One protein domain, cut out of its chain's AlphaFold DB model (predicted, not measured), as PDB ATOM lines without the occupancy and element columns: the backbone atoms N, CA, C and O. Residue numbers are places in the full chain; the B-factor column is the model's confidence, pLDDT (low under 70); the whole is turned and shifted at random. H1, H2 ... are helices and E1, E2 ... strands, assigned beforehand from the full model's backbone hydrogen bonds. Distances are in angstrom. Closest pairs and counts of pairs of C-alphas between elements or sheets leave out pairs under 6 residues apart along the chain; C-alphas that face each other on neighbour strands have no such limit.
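What this domain is: This is residues 276 to 333 of the 340 residues of the protein "Threonyl-tRNA synthetase" of Brassica oleracea var. oleracea (UniProt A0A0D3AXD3). A small parallel sheet of three short strands, E2, E1 and E3, makes the core, with helix H1 over one of its faces and helix H3 over the other, both running along E1. The short helix H2 lies off the sheet, far out at one end of a flat body. The printed part has 58 residues with three named helices and three named strands, in the order E1 H1 H2 E2 H3 E3, and its class is mixed, helices and strands. It is compact, with a radius of gyration of the C-alphas of 11.4 A and spans of 32 by 27 by 13 A.

How they stand to each other: Start at E1, residues 276 to 279, the inner strand of the sheet. H1, residues 284 to 293, is on the sheet at a height of 7.7 A; it lies over E1 and runs along it, at 2 degrees on the local plane. Its closest C-alphas to E1 are those of Ala 288 and Arg 279, 5.8 A apart. H2, residues 299 to 302, is not on the sheet, but H1 and H2 are near each other. Next comes E2, residues 307 to 310, an edge strand parallel to E1 at 31 degrees; look for N 277 and O 308, 2.8 A apart, within hydrogen-bond range. E1, H1, H2 and E2 form a strand-helix-strand unit, two parallel neighbour strands with helices between, and its crossover is right-handed. H3, residues 316 to 323, is on the opposite face from H1, at a height of 9.0 A, over E1 and along it at 13 degrees on the local plane. H3 and E1 come closest at the C-alphas of Ile 316 and Cys 278, 7.2 A apart. E3, residues 328 to 332, is the other edge strand, parallel to E1 at 21 degrees; N 278 and O 330 are 2.8 A apart, within hydrogen-bond range. E2, H3 and E3 form a split unit, with E1 between its strands, and its crossover is also right-handed. Every O i to N i+4 pair is within hydrogen-bond range in H1 and 2 of 4 are in H3, while H2 is too short for such a pair.

Where its parts are: Find C-alpha 276 at (128.615, 102.106, 113.375), where E1 begins; it runs 10.0 A to C-alpha 279. H1 begins at C-alpha 284, at (115.460, 105.166, 118.143), and runs 13.9 A. After H2, 5.1 A long, come E2 with 10.4 A and H3 with 10.7 A. E3 runs 12.8 A and ends at C-alpha 332, at (118.948, 99.894, 117.120).

The domain as a whole: Look at Glu 302 and Lys 315 for the two C-alphas farthest apart, 31.9 A. The printed part has no cut, and its five links are tight. The mean pLDDT of the printed part is 76.3; it is under 70 at residues 293 to 302 and 322 to 326.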
ATOM      1  N   ILE A 276     129.657 101.122 113.676       85.94
ATOM      2  CA  ILE A 276     128.615 102.106 113.375       85.94
ATOM      3  C   ILE A 276     127.268 101.689 113.970       85.94
ATOM      4  O   ILE A 276     126.901 100.516 113.932       85.94
ATOM      5  N   VAL A 277     126.512 102.660 114.479       86.19
ATOM      6  CA  VAL A 277     125.151 102.484 114.992       86.19
ATOM      7  C   VAL A 277     124.136 102.899 113.927       86.19
ATOM      8  O   VAL A 277     124.160 104.022 113.429       86.19
ATOM      9  N   CYS A 278     123.218 102.007 113.565       88.31
ATOM     10  CA  CYS A 278     122.188 102.238 112.555       88.31
ATOM     11  C   CYS A 278     120.792 102.224 113.183       88.31
ATOM     12  O   CYS A 278     120.271 101.165 113.536       88.31
ATOM     13  N   ARG A 279     120.138 103.390 113.257       87.94
ATOM     14  CA  ARG A 279     118.743 103.455 113.721       87.94
ATOM     15  C   ARG A 279     117.770 102.844 112.711       87.94
ATOM     16  O   ARG A 279     117.881 103.125 111.510       87.94
ATOM     17  N   ILE A 280     116.796 102.082 113.213       86.75
ATOM     18  CA  ILE A 280     115.657 101.552 112.445       86.75
ATOM     19  C   ILE A 280     114.567 102.623 112.271       86.75
ATOM     20  O   ILE A 280     114.136 102.879 111.148       86.75
ATOM     21  N   SER A 281     114.110 103.245 113.366       84.44
ATOM     22  CA  SER A 281     113.016 104.231 113.354       84.44
ATOM     23  C   SER A 281     113.533 105.635 113.690       84.44
ATOM     24  O   SER A 281     114.735 105.836 113.868       84.44
ATOM     25  N   LYS A 282     112.650 106.643 113.719       84.50
ATOM     26  CA  LYS A 282     112.993 107.984 114.229       84.50
ATOM     27  C   LYS A 282     112.900 108.066 115.758       84.50
ATOM     28  O   LYS A 282     113.530 108.931 116.348       84.50
ATOM     29  N   LYS A 283     112.179 107.141 116.409       85.69
ATOM     30  CA  LYS A 283     112.126 107.062 117.879       85.69
ATOM     31  C   LYS A 283     113.451 106.559 118.454       85.69
ATOM     32  O   LYS A 283     113.916 107.089 119.451       85.69
ATOM     33  N   SER A 284     114.110 105.614 117.775       84.06
ATOM     34  CA  SER A 284     115.460 105.166 118.143       84.06
ATOM     35  C   SER A 284     116.587 106.095 117.655       84.06
ATOM     36  O   SER A 284     117.750 105.708 117.699       84.06
ATOM     37  N   GLU A 285     116.286 107.322 117.202       86.88
ATOM     38  CA  GLU A 285     117.311 108.309 116.815       86.88
ATOM     39  C   GLU A 285     118.076 108.843 118.025       86.88
ATOM     40  O   GLU A 285     119.304 108.866 118.002       86.88
ATOM     41  N   GLU A 286     117.364 109.187 119.102       86.31
ATOM     42  CA  GLU A 286     117.996 109.611 120.349       86.31
ATOM     43  C   GLU A 286     118.832 108.471 120.942       86.31
ATOM     44  O   GLU A 286     120.000 108.677 121.250       86.31
ATOM     45  N   TYR A 287     118.297 107.243 120.986       85.25
ATOM     46  CA  TYR A 287     119.056 106.086 121.467       85.25
ATOM     47  C   TYR A 287     120.265 105.744 120.578       85.25
ATOM     48  O   TYR A 287     121.321 105.404 121.092       85.25
ATOM     49  N   ALA A 288     120.181 105.899 119.251       83.94
ATOM     50  CA  ALA A 288     121.336 105.690 118.371       83.94
ATOM     51  C   ALA A 288     122.466 106.695 118.626       83.94
ATOM     52  O   ALA A 288     123.638 106.323 118.597       83.94
ATOM     53  N   LEU A 289     122.114 107.954 118.908       83.56
ATOM     54  CA  LEU A 289     123.071 108.971 119.344       83.56
ATOM     55  C   LEU A 289     123.549 108.718 120.783       83.56
ATOM     56  O   LEU A 289     124.698 109.021 121.099       83.56
ATOM     57  N   GLN A 290     122.725 108.125 121.650       79.06
ATOM     58  CA  GLN A 290     123.148 107.684 122.980       79.06
ATOM     59  C   GLN A 290     124.146 106.516 122.890       79.06
ATOM     60  O   GLN A 290     125.189 106.591 123.519       79.06
ATOM     61  N   VAL A 291     123.971 105.506 122.035       77.75
ATOM     62  CA  VAL A 291     124.979 104.428 121.900       77.75
ATOM     63  C   VAL A 291     126.336 104.956 121.392       77.75
ATOM     64  O   VAL A 291     127.372 104.394 121.737       77.75
ATOM     65  N   THR A 292     126.376 106.070 120.647       73.06
ATOM     66  CA  THR A 292     127.645 106.701 120.221       73.06
ATOM     67  C   THR A 292     128.165 107.816 121.132       73.06
ATOM     68  O   THR A 292     129.296 108.260 120.942       73.06
ATOM     69  N   THR A 293     127.389 108.294 122.115       67.25
ATOM     70  CA  THR A 293     127.797 109.445 122.953       67.25
ATOM     71  C   THR A 293     127.416 109.375 124.439       67.25
ATOM     72  O   THR A 293     127.869 110.219 125.207       67.25
ATOM     73  N   ILE A 294     126.563 108.440 124.857       56.53
ATOM     74  CA  ILE A 294     125.903 108.334 126.172       56.53
ATOM     75  C   ILE A 294     125.624 106.848 126.510       56.53
ATOM     76  O   ILE A 294     124.492 106.369 126.497       56.53
ATOM     77  N   ARG A 295     126.666 106.144 126.945       44.78
ATOM     78  CA  ARG A 295     126.586 105.469 128.251       44.78
ATOM     79  C   ARG A 295     127.794 105.881 129.072       44.78
ATOM     80  O   ARG A 295     127.640 106.613 130.046       44.78
ATOM     81  N   GLU A 296     128.981 105.710 128.497       47.59
ATOM     82  CA  GLU A 296     130.196 106.367 128.960       47.59
ATOM     83  C   GLU A 296     130.855 107.173 127.826       47.59
ATOM     84  O   GLU A 296     131.489 106.621 126.931       47.59
ATOM     85  N   LYS A 297     130.849 108.515 127.937       46.03
ATOM     86  CA  LYS A 297     131.871 109.355 127.257       46.03
ATOM     87  C   LYS A 297     133.290 109.075 127.763       46.03
ATOM     88  O   LYS A 297     134.253 109.573 127.189       46.03
ATOM     89  N   LYS A 298     133.380 108.303 128.850       50.47
ATOM     90  CA  LYS A 298     134.569 107.586 129.277       50.47
ATOM     91  C   LYS A 298     134.743 106.327 128.422       50.47
ATOM     92  O   LYS A 298     135.210 106.447 127.298       50.47
ATOM     93  N   GLU A 299     134.346 105.160 128.919       61.34
ATOM     94  CA  GLU A 299     134.810 103.832 128.486       61.34
ATOM     95  C   GLU A 299     135.029 103.627 126.979       61.34
ATOM     96  O   GLU A 299     136.161 103.334 126.619       61.34
ATOM     97  N   ILE A 300     134.061 103.828 126.074       64.31
ATOM     98  CA  ILE A 300     134.298 103.529 124.641       64.31
ATOM     99  C   ILE A 300     135.381 104.439 124.023       64.31
ATOM    100  O   ILE A 300     136.257 103.956 123.304       64.31
ATOM    101  N   HIS A 301     135.363 105.742 124.323       63.00
ATOM    102  CA  HIS A 301     136.316 106.710 123.761       63.00
ATOM    103  C   HIS A 301     137.619 106.807 124.585       63.00
ATOM    104  O   HIS A 301     138.678 107.093 124.030       63.00
ATOM    105  N   GLU A 302     137.585 106.541 125.893       63.75
ATOM    106  CA  GLU A 302     138.781 106.431 126.747       63.75
ATOM    107  C   GLU A 302     139.520 105.096 126.543       63.75
ATOM    108  O   GLU A 302     140.742 105.071 126.667       63.75
ATOM    109  N   ALA A 303     138.833 104.024 126.126       71.94
ATOM    110  CA  ALA A 303     139.453 102.805 125.590       71.94
ATOM    111  C   ALA A 303     139.927 102.956 124.128       71.94
ATOM    112  O   ALA A 303     140.556 102.046 123.589       71.94
ATOM    113  N   GLY A 304     139.664 104.104 123.491       72.06
ATOM    114  CA  GLY A 304     140.212 104.467 122.184       72.06
ATOM    115  C   GLY A 304     139.470 103.914 120.963       72.06
ATOM    116  O   GLY A 304     140.055 103.896 119.880       72.06
ATOM    117  N   TYR A 305     138.212 103.477 121.095       79.88
ATOM    118  CA  TYR A 305     137.440 102.945 119.968       79.88
ATOM    119  C   TYR A 305     136.683 104.027 119.179       79.88
ATOM    120  O   TYR A 305     136.085 104.938 119.752       79.88
ATOM    121  N   TYR A 306     136.648 103.895 117.847       78.00
ATOM    122  CA  TYR A 306     135.924 104.800 116.947       78.00
ATOM    123  C   TYR A 306     134.560 104.231 116.521       78.00
ATOM    124  O   TYR A 306     134.484 103.255 115.761       78.00
ATOM    125  N   VAL A 307     133.485 104.902 116.945       81.38
ATOM    126  CA  VAL A 307     132.085 104.559 116.642       81.38
ATOM    127  C   VAL A 307     131.350 105.783 116.077       81.38
ATOM    128  O   VAL A 307     131.490 106.884 116.600       81.38
ATOM    129  N   ASP A 308     130.556 105.594 115.021       82.19
ATOM    130  CA  ASP A 308     129.747 106.643 114.362       82.19
ATOM    131  C   ASP A 308     128.258 106.232 114.270       82.19
ATOM    132  O   ASP A 308     127.930 105.076 114.528       82.19
ATOM    133  N   ALA A 309     127.338 107.134 113.905       84.44
ATOM    134  CA  ALA A 309     125.895 106.861 113.824       84.44
ATOM    135  C   ALA A 309     125.269 107.217 112.459       84.44
ATOM    136  O   ALA A 309     125.222 108.380 112.054       84.44
ATOM    137  N   ASP A 310     124.661 106.238 111.778       85.69
ATOM    138  CA  ASP A 310     123.779 106.496 110.633       85.69
ATOM    139  C   ASP A 310     122.347 106.799 111.111       85.69
ATOM    140  O   ASP A 310     121.466 105.929 111.182       85.69
ATOM    141  N   VAL A 311     122.108 108.083 111.377       84.50
ATOM    142  CA  VAL A 311     120.786 108.658 111.678       84.50
ATOM    143  C   VAL A 311     119.988 109.071 110.429       84.50
ATOM    144  O   VAL A 311     118.978 109.766 110.542       84.50
ATOM    145  N   THR A 312     120.367 108.641 109.220       85.06
ATOM    146  CA  THR A 312     119.593 108.966 108.006       85.06
ATOM    147  C   THR A 312     118.250 108.227 107.959       85.06
ATOM    148  O   THR A 312     118.098 107.140 108.522       85.06
ATOM    149  N   GLU A 313     117.280 108.777 107.225       83.31
ATOM    150  CA  GLU A 313     115.942 108.187 107.012       83.31
ATOM    151  C   GLU A 313     115.936 107.040 105.967       83.31
ATOM    152  O   GLU A 313     114.893 106.636 105.456       83.31
ATOM    153  N   ARG A 314     117.110 106.489 105.625       83.62
ATOM    154  CA  ARG A 314     117.245 105.349 104.702       83.62
ATOM    155  C   ARG A 314     116.782 104.048 105.367       83.62
ATOM    156  O   ARG A 314     117.067 103.820 106.538       83.62
ATOM    157  N   LYS A 315     116.153 103.153 104.591       82.38
ATOM    158  CA  LYS A 315     115.879 101.766 105.018       82.38
ATOM    159  C   LYS A 315     117.168 101.066 105.463       82.38
ATOM    160  O   LYS A 315     118.209 101.277 104.839       82.38
ATOM    161  N   ILE A 316     117.070 100.219 106.488       80.94
ATOM    162  CA  ILE A 316     118.219  99.561 107.129       80.94
ATOM    163  C   ILE A 316     119.080  98.772 106.132       80.94
ATOM    164  O   ILE A 316     120.289  98.962 106.107       80.94
ATOM    165  N   ASP A 317     118.465  98.034 105.206       81.38
ATOM    166  CA  ASP A 317     119.139  97.305 104.118       81.38
ATOM    167  C   ASP A 317     120.066  98.215 103.286       81.38
ATOM    168  O   ASP A 317     121.185  97.843 102.938       81.38
ATOM    169  N   LYS A 318     119.636  99.457 103.009       81.38
ATOM    170  CA  LYS A 318     120.433 100.460 102.279       81.38
ATOM    171  C   LYS A 318     121.491 101.159 103.141       81.38
ATOM    172  O   LYS A 318     122.356 101.825 102.572       81.38
ATOM    173  N   LYS A 319     121.423 101.036 104.471       79.81
ATOM    174  CA  LYS A 319     122.527 101.393 105.375       79.81
ATOM    175  C   LYS A 319     123.562 100.270 105.331       79.81
ATOM    176  O   LYS A 319     124.626 100.490 104.767       79.81
ATOM    177  N   VAL A 320     123.192  99.065 105.773       76.50
ATOM    178  CA  VAL A 320     124.017  97.836 105.837       76.50
ATOM    179  C   VAL A 320     124.841  97.600 104.563       76.50
ATOM    180  O   VAL A 320     126.059  97.469 104.619       76.50
ATOM    181  N   ILE A 321     124.228  97.663 103.373       71.31
ATOM    182  CA  ILE A 321     124.951  97.451 102.099       71.31
ATOM    183  C   ILE A 321     126.102  98.461 101.882       71.31
ATOM    184  O   ILE A 321     127.099  98.130 101.242       71.31
ATOM    185  N   LYS A 322     126.017  99.682 102.428       67.38
ATOM    186  CA  LYS A 322     127.100 100.681 102.345       67.38
ATOM    187  C   LYS A 322     128.204 100.456 103.396       67.38
ATOM    188  O   LYS A 322     129.247 101.105 103.333       67.38
ATOM    189  N   LEU A 323     127.985  99.567 104.362       68.31
ATOM    190  CA  LEU A 323     128.799  99.415 105.570       68.31
ATOM    191  C   LEU A 323     129.655  98.138 105.574       68.31
ATOM    192  O   LEU A 323     130.521  98.015 106.430       68.31
ATOM    193  N   MET A 324     129.563  97.306 104.525       62.38
ATOM    194  CA  MET A 324     130.309  96.048 104.284       62.38
ATOM    195  C   MET A 324     131.863  96.125 104.294       62.38
ATOM    196  O   MET A 324     132.536  95.142 103.953       62.38
ATOM    197  N   PHE A 325     132.441  97.278 104.639       66.62
ATOM    198  CA  PHE A 325     133.873  97.529 104.861       66.62
ATOM    199  C   PHE A 325     134.211  97.848 106.334       66.62
ATOM    200  O   PHE A 325     135.378  98.053 106.657       66.62
ATOM    201  N   LEU A 326     133.208  97.900 107.216       69.25
ATOM    202  CA  LEU A 326     133.340  98.028 108.668       69.25
ATOM    203  C   LEU A 326     133.291  96.643 109.332       69.25
ATOM    204  O   LEU A 326     132.981  95.643 108.684       69.25
ATOM    205  N   TRP A 327     133.591  96.589 110.632       70.62
ATOM    206  CA  TRP A 327     133.609  95.337 111.403       70.62
ATOM    207  C   TRP A 327     132.349  95.092 112.220       70.62
ATOM    208  O   TRP A 327     131.963  93.944 112.415       70.62
ATOM    209  N   CYS A 328     131.741  96.159 112.736       75.81
ATOM    210  CA  CYS A 328     130.624  96.068 113.662       75.81
ATOM    211  C   CYS A 328     129.493  97.007 113.229       75.81
ATOM    212  O   CYS A 328     129.673  98.223 113.132       75.81
ATOM    213  N   GLU A 329     128.327  96.424 112.967       82.38
ATOM    214  CA  GLU A 329     127.101  97.126 112.593       82.38
ATOM    215  C   GLU A 329     126.068  96.915 113.707       82.38
ATOM    216  O   GLU A 329     125.438  95.863 113.806       82.38
ATOM    217  N   LEU A 330     125.916  97.912 114.579       84.12
ATOM    218  CA  LEU A 330     124.977  97.883 115.699       84.12
ATOM    219  C   LEU A 330     123.629  98.437 115.234       84.12
ATOM    220  O   LEU A 330     123.497  99.630 114.970       84.12
ATOM    221  N   VAL A 331     122.614  97.588 115.110       86.56
ATOM    222  CA  VAL A 331     121.272  98.010 114.688       86.56
ATOM    223  C   VAL A 331     120.419  98.305 115.921       86.56
ATOM    224  O   VAL A 331     120.342  97.471 116.815       86.56
ATOM    225  N   VAL A 332     119.770  99.476 115.968       85.94
ATOM    226  CA  VAL A 332     118.948  99.894 117.120       85.94
ATOM    227  C   VAL A 332     117.528 100.304 116.722       85.94
ATOM    228  O   VAL A 332     117.295 101.258 115.966       85.94
ATOM    229  N   GLY A 333     116.552  99.569 117.242       86.38
ATOM    230  CA  GLY A 333     115.125  99.833 117.158       86.38
ATOM    231  C   GLY A 333     114.546 100.301 118.489       86.38
ATOM    232  O   GLY A 333     115.226 100.883 119.331       86.38
TER     233      GLY A 333